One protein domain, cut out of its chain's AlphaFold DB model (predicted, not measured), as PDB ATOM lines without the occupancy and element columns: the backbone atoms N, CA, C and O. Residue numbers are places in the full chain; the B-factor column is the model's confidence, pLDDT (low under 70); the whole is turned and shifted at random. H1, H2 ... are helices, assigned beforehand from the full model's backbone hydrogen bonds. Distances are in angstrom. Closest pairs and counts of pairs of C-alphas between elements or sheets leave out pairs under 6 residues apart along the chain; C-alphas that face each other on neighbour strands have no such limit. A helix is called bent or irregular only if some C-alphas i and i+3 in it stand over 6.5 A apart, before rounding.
ATOM      1  N   SER A   7     -11.127 -63.862  13.214       67.00
ATOM      2  CA  SER A   7     -12.454 -63.365  13.624       67.00
ATOM      3  C   SER A   7     -12.718 -63.505  15.126       67.00
ATOM      4  O   SER A   7     -13.352 -62.636  15.736       67.00
ATOM      5  N   ASP A   8     -12.205 -64.572  15.736       76.38
ATOM      6  CA  ASP A   8     -12.371 -64.837  17.165       76.38
ATOM      7  C   ASP A   8     -11.514 -63.880  17.994       76.38
ATOM      8  O   ASP A   8     -11.958 -63.373  19.024       76.38
ATOM      9  N   VAL A   9     -10.317 -63.548  17.503       80.12
ATOM     10  CA  VAL A   9      -9.428 -62.552  18.121       80.12
ATOM     11  C   VAL A   9     -10.085 -61.169  18.176       80.12
ATOM     12  O   VAL A   9     -10.067 -60.519  19.224       80.12
ATOM     13  N   ASP A  10     -10.717 -60.726  17.087       81.50
ATOM     14  CA  ASP A  10     -11.391 -59.421  17.049       81.50
ATOM     15  C   ASP A  10     -12.642 -59.386  17.942       81.50
ATOM     16  O   ASP A  10     -12.918 -58.378  18.601       81.50
ATOM     17  N   SER A  11     -13.369 -60.501  18.032       83.94
ATOM     18  CA  SER A  11     -14.518 -60.646  18.933       83.94
ATOM     19  C   SER A  11     -14.093 -60.609  20.405       83.94
ATOM     20  O   SER A  11     -14.711 -59.911  21.214       83.94
ATOM     21  N   LEU A  12     -12.992 -61.284  20.748       84.19
ATOM     22  CA  LEU A  12     -12.431 -61.281  22.098       84.19
ATOM     23  C   LEU A  12     -11.864 -59.908  22.494       84.19
ATOM     24  O   LEU A  12     -12.052 -59.489  23.635       84.19
ATOM     25  N   ARG A  13     -11.258 -59.151  21.567       85.62
ATOM     26  CA  ARG A  13     -10.856 -57.753  21.826       85.62
ATOM     27  C   ARG A  13     -12.052 -56.854  22.129       85.62
ATOM     28  O   ARG A  13     -12.002 -56.060  23.067       85.62
ATOM     29  N   ARG A  14     -13.150 -56.989  21.375       85.12
ATOM     30  CA  ARG A  14     -14.393 -56.242  21.649       85.12
ATOM     31  C   ARG A  14     -14.959 -56.600  23.020       85.12
ATOM     32  O   ARG A  14     -15.327 -55.700  23.774       85.12
ATOM     33  N   LEU A  15     -14.962 -57.883  23.372       87.00
ATOM     34  CA  LEU A  15     -15.396 -58.346  24.687       87.00
ATOM     35  C   LEU A  15     -14.517 -57.779  25.815       87.00
ATOM     36  O   LEU A  15     -15.043 -57.256  26.794       87.00
ATOM     37  N   ALA A  16     -13.191 -57.803  25.653       85.56
ATOM     38  CA  ALA A  16     -12.269 -57.197  26.610       85.56
ATOM     39  C   ALA A  16     -12.528 -55.690  26.765       85.56
ATOM     40  O   ALA A  16     -12.634 -55.203  27.887       85.56
ATOM     41  N   SER A  17     -12.747 -54.958  25.665       86.00
ATOM     42  CA  SER A  17     -13.094 -53.529  25.715       86.00
ATOM     43  C   SER A  17     -14.405 -53.246  26.464       86.00
ATOM     44  O   SER A  17     -14.524 -52.227  27.144       86.00
ATOM     45  N   TYR A  18     -15.376 -54.163  26.392       90.12
ATOM     46  CA  TYR A  18     -16.618 -54.066  27.156       90.12
ATOM     47  C   TYR A  18     -16.378 -54.277  28.657       90.12
ATOM     48  O   TYR A  18     -16.915 -53.522  29.468       90.12
ATOM     49  N   PHE A  19     -15.540 -55.247  29.034       88.56
ATOM     50  CA  PHE A  19     -15.171 -55.471  30.436       88.56
ATOM     51  C   PHE A  19     -14.370 -54.309  31.034       88.56
ATOM     52  O   PHE A  19     -14.630 -53.939  32.176       88.56
ATOM     53  N   ILE A  20     -13.496 -53.661  30.253       88.44
ATOM     54  CA  ILE A  20     -12.800 -52.432  30.675       88.44
ATOM     55  C   ILE A  20     -13.806 -51.333  31.036       88.44
ATOM     56  O   ILE A  20     -13.681 -50.706  32.082       88.44
ATOM     57  N   ARG A  21     -14.845 -51.124  30.214       88.75
ATOM     58  CA  ARG A  21     -15.892 -50.120  30.497       88.75
ATOM     59  C   ARG A  21     -16.706 -50.429  31.754       88.75
ATOM     60  O   ARG A  21     -17.297 -49.518  32.322       88.75
ATOM     61  N   LYS A  22     -16.766 -51.698  32.163       90.50
ATOM     62  CA  LYS A  22     -17.411 -52.145  33.404       90.50
ATOM     63  C   LYS A  22     -16.462 -52.193  34.606       90.50
ATOM     64  O   LYS A  22     -16.886 -52.643  35.663       90.50
ATOM     65  N   SER A  23     -15.213 -51.748  34.451       87.56
ATOM     66  CA  SER A  23     -14.166 -51.810  35.482       87.56
ATOM     67  C   SER A  23     -13.781 -53.235  35.915       87.56
ATOM     68  O   SER A  23     -13.193 -53.432  36.975       87.56
ATOM     69  N   GLU A  24     -14.061 -54.243  35.081       89.50
ATOM     70  CA  GLU A  24     -13.736 -55.654  35.334       89.50
ATOM     71  C   GLU A  24     -12.369 -56.024  34.732       89.50
ATOM     72  O   GLU A  24     -12.252 -56.777  33.756       89.50
ATOM     73  N   PHE A  25     -11.303 -55.463  35.307       87.38
ATOM     74  CA  PHE A  25      -9.943 -55.547  34.756       87.38
ATOM     75  C   PHE A  25      -9.344 -56.960  34.804       87.38
ATOM     76  O   PHE A  25      -8.637 -57.358  33.882       87.38
ATOM     77  N   ASN A  26      -9.683 -57.764  35.817       87.62
ATOM     78  CA  ASN A  26      -9.191 -59.142  35.949       87.62
ATOM     79  C   ASN A  26      -9.676 -60.050  34.806       87.62
ATOM     80  O   ASN A  26      -8.926 -60.880  34.285       87.62
ATOM     81  N   LEU A  27     -10.940 -59.893  34.399       85.88
ATOM     82  CA  LEU A  27     -11.530 -60.654  33.296       85.88
ATOM     83  C   LEU A  27     -10.962 -60.196  31.953       85.88
ATOM     84  O   LEU A  27     -10.607 -61.031  31.118       85.88
ATOM     85  N   ALA A  28     -10.802 -58.884  31.772       86.38
ATOM     86  CA  ALA A  28     -10.165 -58.321  30.588       86.38
ATOM     87  C   ALA A  28      -8.694 -58.770  30.450       86.38
ATOM     88  O   ALA A  28      -8.290 -59.184  29.363       86.38
ATOM     89  N   ALA A  29      -7.920 -58.806  31.543       85.69
ATOM     90  CA  ALA A  29      -6.543 -59.311  31.553       85.69
ATOM     91  C   ALA A  29      -6.464 -60.793  31.152       85.69
ATOM     92  O   ALA A  29      -5.631 -61.170  30.330       85.69
ATOM     93  N   ARG A  30      -7.375 -61.645  31.646       85.50
ATOM     94  CA  ARG A  30      -7.446 -63.059  31.220       85.50
ATOM     95  C   ARG A  30      -7.717 -63.191  29.722       85.50
ATOM     96  O   ARG A  30      -7.092 -64.017  29.059       85.50
ATOM     97  N   ILE A  31      -8.620 -62.372  29.180       85.44
ATOM     98  CA  ILE A  31      -8.942 -62.377  27.749       85.44
ATOM     99  C   ILE A  31      -7.724 -61.945  26.922       85.44
ATOM    100  O   ILE A  31      -7.354 -62.653  25.986       85.44
ATOM    101  N   TYR A  32      -7.049 -60.853  27.286       87.19
ATOM    102  CA  TYR A  32      -5.834 -60.423  26.587       87.19
ATOM    103  C   TYR A  32      -4.676 -61.417  26.723       87.19
ATOM    104  O   TYR A  32      -3.930 -61.609  25.764       87.19
ATOM    105  N   GLY A  33      -4.566 -62.109  27.861       85.44
ATOM    106  CA  GLY A  33      -3.594 -63.183  28.065       85.44
ATOM    107  C   GLY A  33      -3.842 -64.365  27.130       85.44
ATOM    108  O   GLY A  33      -2.907 -64.871  26.515       85.44
ATOM    109  N   ASN A  34      -5.109 -64.742  26.932       85.56
ATOM    110  CA  ASN A  34      -5.493 -65.809  26.002       85.56
ATOM    111  C   ASN A  34      -5.212 -65.453  24.532       85.56
ATOM    112  O   ASN A  34      -4.870 -66.332  23.743       85.56
ATOM    113  N   ILE A  35      -5.343 -64.173  24.163       86.44
ATOM    114  CA  ILE A  35      -5.024 -63.660  22.816       86.44
ATOM    115  C   ILE A  35      -3.509 -63.419  22.650       86.44
ATOM    116  O   ILE A  35      -3.032 -63.214  21.535       86.44
ATOM    117  N   ASN A  36      -2.740 -63.470  23.744       82.12
ATOM    118  CA  ASN A  36      -1.336 -63.062  23.810       82.12
ATOM    119  C   ASN A  36      -1.112 -61.593  23.381       82.12
ATOM    120  O   ASN A  36      -0.049 -61.231  22.873       82.12
ATOM    121  N   ASP A  37      -2.118 -60.733  23.584       85.94
ATOM    122  CA  ASP A  37      -2.054 -59.292  23.306       85.94
ATOM    123  C   ASP A  37      -1.592 -58.540  24.560       85.94
ATOM    124  O   ASP A  37      -2.353 -57.868  25.260       85.94
ATOM    125  N   ILE A  38      -0.311 -58.721  24.881       85.69
ATOM    126  CA  ILE A  38       0.310 -58.176  26.097       85.69
ATOM    127  C   ILE A  38       0.330 -56.640  26.061       85.69
ATOM    128  O   ILE A  38       0.208 -55.998  27.102       85.69
ATOM    129  N   LYS A  39       0.404 -56.038  24.866       86.75
ATOM    130  CA  LYS A  39       0.380 -54.581  24.702       86.75
ATOM    131  C   LYS A  39      -0.953 -53.988  25.157       86.75
ATOM    132  O   LYS A  39      -0.963 -53.053  25.953       86.75
ATOM    133  N   ALA A  40      -2.071 -54.550  24.692       86.62
ATOM    134  CA  ALA A  40      -3.399 -54.100  25.103       86.62
ATOM    135  C   ALA A  40      -3.650 -54.335  26.603       86.62
ATOM    136  O   ALA A  40      -4.275 -53.504  27.263       86.62
ATOM    137  N   MET A  41      -3.113 -55.430  27.158       86.94
ATOM    138  CA  MET A  41      -3.164 -55.706  28.596       86.94
ATOM    139  C   MET A  41      -2.414 -54.646  29.417       86.94
ATOM    140  O   MET A  41      -2.980 -54.100  30.360       86.94
ATOM    141  N   ALA A  42      -1.171 -54.322  29.047       87.12
ATOM    142  CA  ALA A  42      -0.373 -53.306  29.733       87.12
ATOM    143  C   ALA A  42      -1.046 -51.927  29.675       87.12
ATOM    144  O   ALA A  42      -1.233 -51.284  30.706       87.12
ATOM    145  N   GLN A  43      -1.498 -51.507  28.488       88.69
ATOM    146  CA  GLN A  43      -2.192 -50.228  28.298       88.69
ATOM    147  C   GLN A  43      -3.480 -50.128  29.120       88.69
ATOM    148  O   GLN A  43      -3.796 -49.059  29.638       88.69
ATOM    149  N   MET A  44      -4.208 -51.236  29.276       89.12
ATOM    150  CA  MET A  44      -5.389 -51.289  30.133       89.12
ATOM    151  C   MET A  44      -5.036 -51.043  31.606       89.12
ATOM    152  O   MET A  44      -5.680 -50.208  32.238       89.12
ATOM    153  N   HIS A  45      -4.038 -51.747  32.156       89.62
ATOM    154  CA  HIS A  45      -3.637 -51.570  33.560       89.62
ATOM    155  C   HIS A  45      -3.099 -50.162  33.828       89.62
ATOM    156  O   HIS A  45      -3.441 -49.562  34.845       89.62
ATOM    157  N   VAL A  46      -2.335 -49.606  32.884       90.81
ATOM    158  CA  VAL A  46      -1.855 -48.219  32.935       90.81
ATOM    159  C   VAL A  46      -3.022 -47.228  32.934       90.81
ATOM    160  O   VAL A  46      -3.074 -46.349  33.789       90.81
ATOM    161  N   ALA A  47      -3.995 -47.384  32.030       87.88
ATOM    162  CA  ALA A  47      -5.165 -46.504  31.963       87.88
ATOM    163  C   ALA A  47      -6.051 -46.588  33.221       87.88
ATOM    164  O   ALA A  47      -6.710 -45.613  33.573       87.88
ATOM    165  N   ALA A  48      -6.056 -47.739  33.898       88.00
ATOM    166  CA  ALA A  48      -6.751 -47.942  35.167       88.00
ATOM    167  C   ALA A  48      -5.960 -47.441  36.395       88.00
ATOM    168  O   ALA A  48      -6.501 -47.435  37.498       88.00
ATOM    169  N   GLY A  49      -4.688 -47.052  36.238       86.69
ATOM    170  CA  GLY A  49      -3.804 -46.689  37.351       86.69
ATOM    171  C   GLY A  49      -3.356 -47.878  38.216       86.69
ATOM    172  O   GLY A  49      -2.874 -47.684  39.330       86.69
ATOM    173  N   HIS A  50      -3.505 -49.117  37.732       91.25
ATOM    174  CA  HIS A  50      -3.065 -50.333  38.426       91.25
ATOM    175  C   HIS A  50      -1.577 -50.598  38.156       91.25
ATOM    176  O   HIS A  50      -1.202 -51.496  37.397       91.25
ATOM    177  N   TRP A  51      -0.719 -49.785  38.773       89.88
ATOM    178  CA  TRP A  51       0.722 -49.780  38.511       89.88
ATOM    179  C   TRP A  51       1.426 -51.081  38.913       89.88
ATOM    180  O   TRP A  51       2.311 -51.526  38.193       89.88
ATOM    181  N   THR A  52       1.005 -51.740  39.997       90.31
ATOM    182  CA  THR A  52       1.607 -53.001  40.478       90.31
ATOM    183  C   THR A  52       1.552 -54.111  39.430       90.31
ATOM    184  O   THR A  52       2.561 -54.755  39.143       90.31
ATOM    185  N   ASP A  53       0.386 -54.294  38.811       87.69
ATOM    186  CA  ASP A  53       0.181 -55.293  37.761       87.69
ATOM    187  C   ASP A  53       0.905 -54.886  36.474       87.69
ATOM    188  O   ASP A  53       1.488 -55.727  35.787       87.69
ATOM    189  N   ALA A  54       0.922 -53.585  36.166       89.44
ATOM    190  CA  ALA A  54       1.635 -53.055  35.012       89.44
ATOM    191  C   ALA A  54       3.159 -53.260  35.128       89.44
ATOM    192  O   ALA A  54       3.795 -53.661  34.151       89.44
ATOM    193  N   PHE A  55       3.746 -53.067  36.315       90.81
ATOM    194  CA  PHE A  55       5.165 -53.340  36.568       90.81
ATOM    195  C   PHE A  55       5.483 -54.827  36.462       90.81
ATOM    196  O   PHE A  55       6.452 -55.189  35.799       90.81
ATOM    197  N   ALA A  56       4.620 -55.702  36.988       89.31
ATOM    198  CA  ALA A  56       4.798 -57.146  36.837       89.31
ATOM    199  C   ALA A  56       4.801 -57.591  35.359       89.31
ATOM    200  O   ALA A  56       5.496 -58.545  34.996       89.31
ATOM    201  N   ILE A  57       4.045 -56.908  34.491       86.81
ATOM    202  CA  ILE A  57       4.082 -57.134  33.038       86.81
ATOM    203  C   ILE A  57       5.389 -56.600  32.435       86.81
ATOM    204  O   ILE A  57       5.998 -57.296  31.620       86.81
ATOM    205  N   ALA A  58       5.837 -55.410  32.841       88.12
ATOM    206  CA  ALA A  58       7.081 -54.805  32.363       88.12
ATOM    207  C   ALA A  58       8.319 -55.649  32.723       88.12
ATOM    208  O   ALA A  58       9.179 -55.865  31.869       88.12
ATOM    209  N   ASP A  59       8.362 -56.203  33.938       89.00
ATOM    210  CA  ASP A  59       9.456 -57.059  34.415       89.00
ATOM    211  C   ASP A  59       9.520 -58.389  33.648       89.00
ATOM    212  O   ASP A  59      10.598 -58.901  33.343       89.00
ATOM    213  N   ARG A  60       8.358 -58.949  33.283       88.25
ATOM    214  CA  ARG A  60       8.273 -60.184  32.481       88.25
ATOM    215  C   ARG A  60       8.573 -59.950  31.003       88.25
ATOM    216  O   ARG A  60       9.070 -60.854  30.330       88.25
ATOM    217  N   TYR A  61       8.250 -58.768  30.486       87.81
ATOM    218  CA  TYR A  61       8.372 -58.431  29.072       87.81
ATOM    219  C   TYR A  61       9.084 -57.081  28.886       87.81
ATOM    220  O   TYR A  61       8.421 -56.056  28.704       87.81
ATOM    221  N   PRO A  62      10.430 -57.080  28.784       86.25
ATOM    222  CA  PRO A  62      11.230 -55.856  28.664       86.25
ATOM    223  C   PRO A  62      10.842 -54.938  27.492       86.25
ATOM    224  O   PRO A  62      11.078 -53.736  27.527       86.25
ATOM    225  N   LYS A  63      10.203 -55.485  26.448       88.25
ATOM    226  CA  LYS A  63       9.723 -54.729  25.278       88.25
ATOM    227  C   LYS A  63       8.646 -53.689  25.609       88.25
ATOM    228  O   LYS A  63       8.477 -52.761  24.829       88.25
ATOM    229  N   PHE A  64       7.916 -53.851  26.714       86.25
ATOM    230  CA  PHE A  64       6.816 -52.961  27.112       86.25
ATOM    231  C   PHE A  64       7.176 -52.057  28.298       86.25
ATOM    232  O   PHE A  64       6.308 -51.361  28.816       86.25
ATOM    233  N   VAL A  65       8.445 -52.043  28.723       88.06
ATOM    234  CA  VAL A  65       8.924 -51.177  29.813       88.06
ATOM    235  C   VAL A  65       8.633 -49.711  29.496       88.06
ATOM    236  O   VAL A  65       8.072 -49.014  30.335       88.06
ATOM    237  N   GLU A  66       8.913 -49.263  28.271       88.38
ATOM    238  CA  GLU A  66       8.606 -47.895  27.832       88.38
ATOM    239  C   GLU A  66       7.098 -47.590  27.907       88.38
ATOM    240  O   GLU A  66       6.705 -46.573  28.475       88.38
ATOM    241  N   ASP A  67       6.253 -48.500  27.405       87.00
ATOM    242  CA  ASP A  67       4.790 -48.335  27.355       87.00
ATOM    243  C   ASP A  67       4.151 -48.216  28.758       87.00
ATOM    244  O   ASP A  67       3.074 -47.635  28.890       87.00
ATOM    245  N   VAL A  68       4.796 -48.756  29.801       90.62
ATOM    246  CA  VAL A  68       4.318 -48.709  31.196       90.62
ATOM    247  C   VAL A  68       4.949 -47.557  31.977       90.62
ATOM    248  O   VAL A  68       4.237 -46.768  32.604       90.62
ATOM    249  N   TYR A  69       6.279 -47.447  31.949       90.50
ATOM    250  CA  TYR A  69       7.003 -46.490  32.782       90.50
ATOM    251  C   TYR A  69       6.864 -45.047  32.292       90.50
ATOM    252  O   TYR A  69       6.901 -44.146  33.126       90.50
ATOM    253  N   LEU A  70       6.652 -44.797  30.995       89.12
ATOM    254  CA  LEU A  70       6.463 -43.430  30.498       89.12
ATOM    255  C   LEU A  70       5.143 -42.804  31.001       89.12
ATOM    256  O   LEU A  70       5.192 -41.713  31.578       89.12
ATOM    257  N   PRO A  71       3.968 -43.457  30.873       90.00
ATOM    258  CA  PRO A  71       2.739 -42.963  31.495       90.00
ATOM    259  C   PRO A  71       2.831 -42.860  33.019       90.00
ATOM    260  O   PRO A  71       2.316 -41.901  33.590       90.00
ATOM    261  N   TYR A  72       3.517 -43.804  33.671       90.00
ATOM    262  CA  TYR A  72       3.751 -43.747  35.114       90.00
ATOM    263  C   TYR A  72       4.578 -42.522  35.516       90.00
ATOM    264  O   TYR A  72       4.218 -41.809  36.447       90.00
ATOM    265  N   ALA A  73       5.651 -42.228  34.781       88.31
ATOM    266  CA  ALA A  73       6.499 -41.072  35.036       88.31
ATOM    267  C   ALA A  73       5.733 -39.750  34.887       88.31
ATOM    268  O   ALA A  73       5.882 -38.859  35.719       88.31
ATOM    269  N   ARG A  74       4.866 -39.638  33.871       87.12
ATOM    270  CA  ARG A  74       3.978 -38.475  33.696       87.12
ATOM    271  C   ARG A  74       2.990 -38.340  34.849       87.12
ATOM    272  O   ARG A  74       2.839 -37.257  35.394       87.12
ATOM    273  N   HIS A  75       2.396 -39.451  35.270       88.69
ATOM    274  CA  HIS A  75       1.473 -39.477  36.396       88.69
ATOM    275  C   HIS A  75       2.119 -39.064  37.728       88.69
ATOM    276  O   HIS A  75       1.505 -38.362  38.527       88.69
ATOM    277  N   LEU A  76       3.363 -39.491  37.968       87.06
ATOM    278  CA  LEU A  76       4.146 -39.061  39.127       87.06
ATOM    279  C   LEU A  76       4.537 -37.582  39.033       87.06
ATOM    280  O   LEU A  76       4.485 -36.874  40.037       87.06
ATOM    281  N   ALA A  77       4.892 -37.107  37.834       83.75
ATOM    282  CA  ALA A  77       5.211 -35.702  37.594       83.75
ATOM    283  C   ALA A  77       3.998 -34.785  37.838       83.75
ATOM    284  O   ALA A  77       4.163 -33.715  38.404       83.75
ATOM    285  N   GLU A  78       2.785 -35.226  37.489       83.06
ATOM    286  CA  GLU A  78       1.528 -34.518  37.790       83.06
ATOM    287  C   GLU A  78       1.208 -34.433  39.294       83.06
ATOM    288  O   GLU A  78       0.365 -33.635  39.700       83.06
ATOM    289  N   ARG A  79       1.841 -35.267  40.129       83.12
ATOM    290  CA  ARG A  79       1.626 -35.337  41.584       83.12
ATOM    291  C   ARG A  79       2.784 -34.803  42.408       83.12
ATOM    292  O   ARG A  79       2.848 -35.063  43.607       83.12
ATOM    293  N   ASP A  80       3.711 -34.107  41.772       71.19
ATOM    294  CA  ASP A  80       4.892 -33.557  42.420       71.19
ATOM    295  C   ASP A  80       5.823 -34.621  43.064       71.19
ATOM    296  O   ASP A  80       6.644 -34.326  43.933       71.19
ATOM    297  N   GLN A  81       5.756 -35.884  42.616       79.56
ATOM    298  CA  GLN A  81       6.630 -36.978  43.079       79.56
ATOM    299  C   GLN A  81       7.865 -37.116  42.176       79.56
ATOM    300  O   GLN A  81       8.061 -38.096  41.455       79.56
ATOM    301  N   PHE A  82       8.716 -36.091  42.195       71.69
ATOM    302  CA  PHE A  82       9.725 -35.860  41.152       71.69
ATOM    303  C   PHE A  82      10.883 -36.854  41.123       71.69
ATOM    304  O   PHE A  82      11.267 -37.308  40.048       71.69
ATOM    305  N   LEU A  83      11.442 -37.214  42.281       72.06
ATOM    306  CA  LEU A  83      12.550 -38.176  42.343       72.06
ATOM    307  C   LEU A  83      12.125 -39.538  41.786       72.06
ATOM    308  O   LEU A  83      12.891 -40.215  41.101       72.06
ATOM    309  N   GLU A  84      10.882 -39.931  42.052       82.88
ATOM    310  CA  GLU A  84      10.298 -41.157  41.519       82.88
ATOM    311  C   GLU A  84       9.972 -41.017  40.032       82.88
ATOM    312  O   GLU A  84      10.278 -41.926  39.258       82.88
ATOM    313  N   ALA A  85       9.429 -39.867  39.614       84.69
ATOM    314  CA  ALA A  85       9.144 -39.576  38.213       84.69
ATOM    315  C   ALA A  85      10.419 -39.642  37.365       84.69
ATOM    316  O   ALA A  85      10.432 -40.274  36.311       84.69
ATOM    317  N   GLN A  86      11.521 -39.063  37.843       80.94
ATOM    318  CA  GLN A  86      12.812 -39.094  37.163       80.94
ATOM    319  C   GLN A  86      13.366 -40.519  37.059       80.94
ATOM    320  O   GLN A  86      13.780 -40.937  35.976       80.94
ATOM    321  N   LYS A  87      13.305 -41.303  38.147       84.81
ATOM    322  CA  LYS A  87      13.661 -42.733  38.121       84.81
ATOM    323  C   LYS A  87      12.806 -43.501  37.107       84.81
ATOM    324  O   LYS A  87      13.324 -44.366  36.405       84.81
ATOM    325  N   ALA A  88      11.515 -43.185  37.006       87.81
ATOM    326  CA  ALA A  88      10.607 -43.803  36.046       87.81
ATOM    327  C   ALA A  88      10.922 -43.404  34.592       87.81
ATOM    328  O   ALA A  88      10.972 -44.281  33.731       87.81
ATOM    329  N   TYR A  89      11.217 -42.129  34.313       87.69
ATOM    330  CA  TYR A  89      11.654 -41.691  32.982       87.69
ATOM    331  C   TYR A  89      12.964 -42.351  32.551       87.69
ATOM    332  O   TYR A  89      13.094 -42.751  31.391       87.69
ATOM    333  N   HIS A  90      13.906 -42.498  33.486       86.38
ATOM    334  CA  HIS A  90      15.172 -43.169  33.223       86.38
ATOM    335  C   HIS A  90      14.961 -44.654  32.904       86.38
ATOM    336  O   HIS A  90      15.469 -45.158  31.904       86.38
ATOM    337  N   LYS A  91      14.104 -45.342  33.674       86.12
ATOM    338  CA  LYS A  91      13.683 -46.723  33.372       86.12
ATOM    339  C   LYS A  91      12.985 -46.851  32.012       86.12
ATOM    340  O   LYS A  91      13.127 -47.879  31.359       86.12
ATOM    341  N   ALA A  92      12.261 -45.822  31.574       86.69
ATOM    342  CA  ALA A  92      11.637 -45.769  30.251       86.69
ATOM    343  C   ALA A  92      12.616 -45.410  29.111       86.69
ATOM    344  O   ALA A  92      12.210 -45.407  27.949       86.69
ATOM    345  N   GLY A  93      13.878 -45.071  29.407       84.25
ATOM    346  CA  GLY A  93      14.867 -44.634  28.413       84.25
ATOM    347  C   GLY A  93      14.541 -43.283  27.759       84.25
ATOM    348  O   GLY A  93      14.975 -43.014  26.638       84.25
ATOM    349  N   ARG A  94      13.735 -42.436  28.415       86.25
ATOM    350  CA  ARG A  94      13.260 -41.137  27.895       86.25
ATOM    351  C   ARG A  94      13.855 -39.951  28.661       86.25
ATOM    352  O   ARG A  94      13.151 -39.026  29.058       86.25
ATOM    353  N   ASP A  95      15.178 -39.934  28.796       84.19
ATOM    354  CA  ASP A  95      15.891 -38.921  29.589       84.19
ATOM    355  C   ASP A  95      15.714 -37.483  29.060       84.19
ATOM    356  O   ASP A  95      15.625 -36.533  29.838       84.19
ATOM    357  N   GLN A  96      15.635 -37.293  27.737       85.69
ATOM    358  CA  GLN A  96      15.424 -35.963  27.144       85.69
ATOM    359  C   GLN A  96      14.042 -35.389  27.466       85.69
ATOM    360  O   GLN A  96      13.909 -34.183  27.667       85.69
ATOM    361  N   GLU A  97      13.014 -36.238  27.505       85.69
ATOM    362  CA  GLU A  97      11.667 -35.817  27.888       85.69
ATOM    363  C   GLU A  97      11.632 -35.456  29.374       85.69
ATOM    364  O   GLU A  97      11.117 -34.397  29.720       85.69
ATOM    365  N   ALA A  98      12.292 -36.255  30.220       85.75
ATOM    366  CA  ALA A  98      12.455 -35.959  31.643       85.75
ATOM    367  C   ALA A  98      13.079 -34.577  31.882       85.75
ATOM    368  O   ALA A  98      12.615 -33.824  32.735       85.75
ATOM    369  N   LEU A  99      14.101 -34.218  31.093       88.06
ATOM    370  CA  LEU A  99      14.732 -32.900  31.184       88.06
ATOM    371  C   LEU A  99      13.764 -31.776  30.828       88.06
ATOM    372  O   LEU A  99      13.686 -30.802  31.564       88.06
ATOM    373  N   ARG A 100      13.035 -31.909  29.714       89.06
ATOM    374  CA  ARG A 100      12.076 -30.882  29.278       89.06
ATOM    375  C   ARG A 100      10.977 -30.676  30.312       89.06
ATOM    376  O   ARG A 100      10.606 -29.540  30.581       89.06
ATOM    377  N   VAL A 101      10.484 -31.766  30.898       87.56
ATOM    378  CA  VAL A 101       9.500 -31.707  31.983       87.56
ATOM    379  C   VAL A 101      10.095 -30.977  33.188       87.56
ATOM    380  O   VAL A 101       9.463 -30.065  33.708       87.56
ATOM    381  N   LEU A 102      11.332 -31.293  33.585       88.56
ATOM    382  CA  LEU A 102      12.005 -30.599  34.684       88.56
ATOM    383  C   LEU A 102      12.215 -29.102  34.396       88.56
ATOM    384  O   LEU A 102      11.976 -28.282  35.276       88.56
ATOM    385  N   GLU A 103      12.614 -28.724  33.179       91.81
ATOM    386  CA  GLU A 103      12.748 -27.319  32.764       91.81
ATOM    387  C   GLU A 103      11.411 -26.570  32.859       91.81
ATOM    388  O   GLU A 103      11.360 -25.469  33.408       91.81
ATOM    389  N   GLN A 104      10.324 -27.176  32.369       90.44
ATOM    390  CA  GLN A 104       8.980 -26.596  32.443       90.44
ATOM    391  C   GLN A 104       8.512 -26.426  33.889       90.44
ATOM    392  O   GLN A 104       8.032 -25.359  34.254       90.44
ATOM    393  N   LEU A 105       8.699 -27.447  34.724       87.31
ATOM    394  CA  LEU A 105       8.352 -27.391  36.144       87.31
ATOM    395  C   LEU A 105       9.162 -26.330  36.886       87.31
ATOM    396  O   LEU A 105       8.617 -25.609  37.715       87.31
ATOM    397  N   THR A 106      10.446 -26.201  36.553       92.00
ATOM    398  CA  THR A 106      11.312 -25.162  37.117       92.00
ATOM    399  C   THR A 106      10.780 -23.772  36.767       92.00
ATOM    400  O   THR A 106      10.658 -22.931  37.654       92.00
ATOM    401  N   GLY A 107      10.400 -23.542  35.504       92.69
ATOM    402  CA  GLY A 107       9.768 -22.290  35.078       92.69
ATOM    403  C   GLY A 107       8.452 -22.015  35.809       92.69
ATOM    404  O   GLY A 107       8.277 -20.939  36.375       92.69
ATOM    405  N   ASN A 108       7.575 -23.019  35.893       91.50
ATOM    406  CA  ASN A 108       6.294 -22.897  36.590       91.50
ATOM    407  C   ASN A 108       6.479 -22.576  38.081       91.50
ATOM    408  O   ASN A 108       5.796 -21.702  38.599       91.50
ATOM    409  N   ALA A 109       7.424 -23.225  38.770       92.25
ATOM    410  CA  ALA A 109       7.698 -22.956  40.183       92.25
ATOM    411  C   ALA A 109       8.153 -21.507  40.419       92.25
ATOM    412  O   ALA A 109       7.755 -20.880  41.404       92.25
ATOM    413  N   VAL A 110       8.949 -20.958  39.496       94.44
ATOM    414  CA  VAL A 110       9.384 -19.555  39.518       94.44
ATOM    415  C   VAL A 110       8.208 -18.601  39.268       94.44
ATOM    416  O   VAL A 110       8.105 -17.575  39.942       94.44
ATOM    417  N   ASP A 111       7.304 -18.927  38.345       93.62
ATOM    418  CA  ASP A 111       6.118 -18.113  38.039       93.62
ATOM    419  C   ASP A 111       5.052 -18.168  39.149       93.62
ATOM    420  O   ASP A 111       4.399 -17.166  39.452       93.62
ATOM    421  N   GLU A 112       4.921 -19.313  39.821       92.50
ATOM    422  CA  GLU A 112       4.019 -19.532  40.958       92.50
ATOM    423  C   GLU A 112       4.567 -18.984  42.289       92.50
ATOM    424  O   GLU A 112       3.864 -19.016  43.300       92.50
ATOM    425  N   ASN A 113       5.788 -18.435  42.312       94.31
ATOM    426  CA  ASN A 113       6.495 -17.977  43.520       94.31
ATOM    427  C   ASN A 113       6.777 -19.095  44.548       94.31
ATOM    428  O   ASN A 113       6.906 -18.828  45.746       94.31
ATOM    429  N   ARG A 114       6.892 -20.351  44.100       93.69
ATOM    430  CA  ARG A 114       7.315 -21.500  44.922       93.69
ATOM    431  C   ARG A 114       8.844 -21.559  44.969       93.69
ATOM    432  O   ARG A 114       9.457 -22.451  44.385       93.69
ATOM    433  N   PHE A 115       9.481 -20.590  45.623       95.25
ATOM    434  CA  PHE A 115      10.937 -20.405  45.543       95.25
ATOM    435  C   PHE A 115      11.751 -21.542  46.169       95.25
ATOM    436  O   PHE A 115      12.778 -21.918  45.601       95.25
ATOM    437  N   ALA A 116      11.271 -22.157  47.253       92.88
ATOM    438  CA  ALA A 116      11.876 -23.372  47.801       92.88
ATOM    439  C   ALA A 116      11.960 -24.505  46.759       92.88
ATOM    440  O   ALA A 116      12.977 -25.197  46.664       92.88
ATOM    441  N   ASP A 117      10.899 -24.699  45.971       92.00
ATOM    442  CA  ASP A 117      10.853 -25.704  44.906       92.00
ATOM    443  C   ASP A 117      11.678 -25.270  43.695       92.00
ATOM    444  O   ASP A 117      12.438 -26.072  43.163       92.00
ATOM    445  N   ALA A 118      11.613 -23.994  43.310       94.69
ATOM    446  CA  ALA A 118      12.430 -23.445  42.232       94.69
ATOM    447  C   ALA A 118      13.932 -23.634  42.503       94.69
ATOM    448  O   ALA A 118      14.662 -24.078  41.616       94.69
ATOM    449  N   GLY A 119      14.390 -23.359  43.730       95.31
ATOM    450  CA  GLY A 119      15.773 -23.595  44.147       95.31
ATOM    451  C   GLY A 119      16.164 -25.068  44.018       95.31
ATOM    452  O   GLY A 119      17.172 -25.403  43.389       95.31
ATOM    453  N   TYR A 120      15.312 -25.961  44.523       93.25
ATOM    454  CA  TYR A 120      15.527 -27.403  44.440       93.25
ATOM    455  C   TYR A 120      15.547 -27.930  42.994       93.25
ATOM    456  O   TYR A 120      16.448 -28.687  42.620       93.25
ATOM    457  N   TYR A 121      14.603 -27.512  42.147       92.56
ATOM    458  CA  TYR A 121      14.548 -27.939  40.748       92.56
ATOM    459  C   TYR A 121      15.713 -27.391  39.934       92.56
ATOM    460  O   TYR A 121      16.279 -28.128  39.129       92.56
ATOM    461  N   HIS A 122      16.143 -26.150  40.179       95.62
ATOM    462  CA  HIS A 122      17.353 -25.613  39.560       95.62
ATOM    463  C   HIS A 122      18.608 -26.393  39.970       95.62
ATOM    464  O   HIS A 122      19.475 -26.635  39.124       95.62
ATOM    465  N   TRP A 123      18.696 -26.848  41.225       94.75
ATOM    466  CA  TRP A 123      19.777 -27.736  41.653       94.75
ATOM    467  C   TRP A 123      19.719 -29.075  40.908       94.75
ATOM    468  O   TRP A 123      20.727 -29.489  40.330       94.75
ATOM    469  N   LEU A 124      18.549 -29.716  40.831       91.75
ATOM    470  CA  LEU A 124      18.386 -30.981  40.108       91.75
ATOM    471  C   LEU A 124      18.724 -30.830  38.617       91.75
ATOM    472  O   LEU A 124      19.435 -31.656  38.042       91.75
ATOM    473  N   LEU A 125      18.273 -29.736  38.005       92.44
ATOM    474  CA  LEU A 125      18.562 -29.384  36.621       92.44
ATOM    475  C   LEU A 125      20.067 -29.188  36.405       92.44
ATOM    476  O   LEU A 125      20.615 -29.666  35.410       92.44
ATOM    477  N   SER A 126      20.757 -28.554  37.359       93.69
ATOM    478  CA  SER A 126      22.214 -28.426  37.321       93.69
ATOM    479  C   SER A 126      22.886 -29.805  37.318       93.69
ATOM    480  O   SER A 126      23.716 -30.069  36.449       93.69
ATOM    481  N   MET A 127      22.467 -30.731  38.187       90.44
ATOM    482  CA  MET A 127      23.025 -32.089  38.226       90.44
ATOM    483  C   MET A 127      22.801 -32.828  36.901       90.44
ATOM    484  O   MET A 127      23.722 -33.450  36.378       90.44
ATOM    485  N   GLN A 128      21.621 -32.682  36.292       89.56
ATOM    486  CA  GLN A 128      21.320 -33.264  34.981       89.56
ATOM    487  C   GLN A 128      22.175 -32.682  33.848       89.56
ATOM    488  O   GLN A 128      22.596 -33.410  32.945       89.56
ATOM    489  N   TYR A 129      22.453 -31.377  33.872       91.94
ATOM    490  CA  TYR A 129      23.394 -30.780  32.926       91.94
ATOM    491  C   TYR A 129      24.815 -31.279  33.143       91.94
ATOM    492  O   TYR A 129      25.518 -31.519  32.163       91.94
ATOM    493  N   LEU A 130      25.220 -31.472  34.396       90.81
ATOM    494  CA  LEU A 130      26.542 -31.972  34.734       90.81
ATOM    495  C   LEU A 130      26.732 -33.420  34.266       90.81
ATOM    496  O   LEU A 130      27.709 -33.712  33.581       90.81
ATOM    497  N   GLU A 131      25.772 -34.304  34.537       88.75
ATOM    498  CA  GLU A 131      25.801 -35.698  34.072       88.75
ATOM    499  C   GLU A 131      25.942 -35.789  32.549       88.75
ATOM    500  O   GLU A 131      26.790 -36.527  32.048       88.75
ATOM    501  N   ARG A 132      25.176 -34.980  31.811       88.62
ATOM    502  CA  ARG A 132      25.216 -34.939  30.340       88.62
ATOM    503  C   ARG A 132      26.402 -34.180  29.770       88.62
ATOM    504  O   ARG A 132      26.712 -34.331  28.588       88.62
ATOM    505  N   SER A 133      27.064 -33.354  30.575       88.69
ATOM    506  CA  SER A 133      28.252 -32.629  30.131       88.69
ATOM    507  C   SER A 133      29.436 -33.552  29.844       88.69
ATOM    508  O   SER A 133      30.319 -33.166  29.081       88.69
ATOM    509  N   LYS A 134      29.401 -34.786  30.373       86.44
ATOM    510  CA  LYS A 134      30.333 -35.868  30.025       86.44
ATOM    511  C   LYS A 134      30.336 -36.159  28.522       86.44
ATOM    512  O   LYS A 134      31.403 -36.336  27.947       86.44
ATOM    513  N   ASP A 135      29.159 -36.132  27.894       86.81
ATOM    514  CA  ASP A 135      29.009 -36.330  26.450       86.81
ATOM    515  C   ASP A 135      29.077 -35.001  25.680       86.81
ATOM    516  O   ASP A 135      29.585 -34.947  24.562       86.81
ATOM    517  N   ASN A 136      28.559 -33.913  26.268       88.25
ATOM    518  CA  ASN A 136      28.456 -32.597  25.632       88.25
ATOM    519  C   ASN A 136      28.996 -31.466  26.530       88.25
ATOM    520  O   ASN A 136      28.227 -30.854  27.282       88.25
ATOM    521  N   PRO A 137      30.279 -31.082  26.391       89.81
ATOM    522  CA  PRO A 137      30.899 -30.035  27.215       89.81
ATOM    523  C   PRO A 137      30.223 -28.652  27.137       89.81
ATOM    524  O   PRO A 137      30.379 -27.829  28.037       89.81
ATOM    525  N   SER A 138      29.416 -28.384  26.104       90.94
ATOM    526  CA  SER A 138      28.634 -27.144  25.964       90.94
ATOM    527  C   SER A 138      27.572 -26.943  27.055       90.94
ATOM    528  O   SER A 138      27.021 -25.848  27.182       90.94
ATOM    529  N   LEU A 139      27.280 -27.975  27.853       91.25
ATOM    530  CA  LEU A 139      26.333 -27.916  28.968       91.25
ATOM    531  C   LEU A 139      26.956 -27.400  30.275       91.25
ATOM    532  O   LEU A 139      26.210 -27.035  31.183       91.25
ATOM    533  N   ILE A 140      28.286 -27.288  30.373       91.56
ATOM    534  CA  ILE A 140      28.972 -26.799  31.585       91.56
ATOM    535  C   ILE A 140      28.534 -25.367  31.968       91.56
ATOM    536  O   ILE A 140      28.199 -25.134  33.130       91.56
TER     537      ILE A 140
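Overview. This is residues 7 to 140 of the 413 residues of an uncharacterized protein of Ancylostoma duodenale (UniProt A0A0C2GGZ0). Eight helices, from H8, the longest, back to H1, stand side by side in a long zigzag row, each running against the one before it in the chain, and the short H9 folds back at the last-residue end of H8. H1, H3, H5 and H7 run one way on one side of the row, and H2, H4, H6 and H8 run the other way on the other side. The printed part has 134 residues with nine named helices, H1 to H9 in chain order, and no named strand; its class is all helix. It is loose, with a radius of gyration of the C-alphas of 18.9 A, and elongated, spanning 58 by 34 by 21 A.

Along the chain. H8, residues 115 to 133, measures 26.2 A from its first C-alpha at (10.937, -20.405, 45.543) to its last. H9, residues 137 to 140, ends with C-alpha 140 at (28.972, -26.799, 31.585). H7, residues 95 to 111, is 24.5 A long. H6 is residues 82 to 91, and H5, residues 62 to 77, is 22.9 A long. H5 is irregular, with C-alphas 63 and 66 at 7.4 A, and has a kink of 28 degrees near residue 69. H4 is residues 51 to 60, H3 residues 38 to 47 and H2 residues 25 to 35. H1, residues 7 to 21, is 21.7 A long and begins with C-alpha 7 at (-12.454, -63.365, 13.624).

Arrangement. H8 touches H7 at a shallow tilt of 27 degrees, opposite ways; their closest C-alphas, of Ala 109 and Ala 118, are 5.2 A apart. With residues 129 to 133 alone H8 touches H9, closest at the C-alphas of Ser 133 and Leu 139, 5.2 A. H7 touches H6 with residues 95 to 98 alone, closest at the C-alphas of Tyr 89 and Ala 98, 5.9 A. H3 to H7 form an up and down bundle, helices side by side, each running against the one before. H5 and H6 are a hairpin, with the C-alphas of Ala 73 and Ala 85 closest at 4.4 A. H3 and H5 are the hubs, touching three helices each, and touch each other the same way at a shallow tilt of 8 degrees, closest at the C-alphas of Val 46 and Val 68, 6.4 A. H4 touches both, for instance H5 at the C-alphas of Ala 58 and Val 65, 4.8 A. H2 touches H3 at the C-alphas of Ala 29 and Met 41, 5.8 A, and H1 at those of Ala 16 and Ala 28, 4.6 A. H1 and H8 are apart. Every O i to N i+4 pair is within hydrogen-bond range in H1, H2, H3, H4, H6, H7 and H8; in H5 it is 9 of 12, and H9 is too short for such a pair.

Size, cuts and confidence. The two C-alphas farthest apart, of Ser 7 and Phe 115, are 58.4 A apart. The printed part has no cut, and the eight links are tight. The mean pLDDT of the printed part is 87.7, and residue 7 alone is under 70.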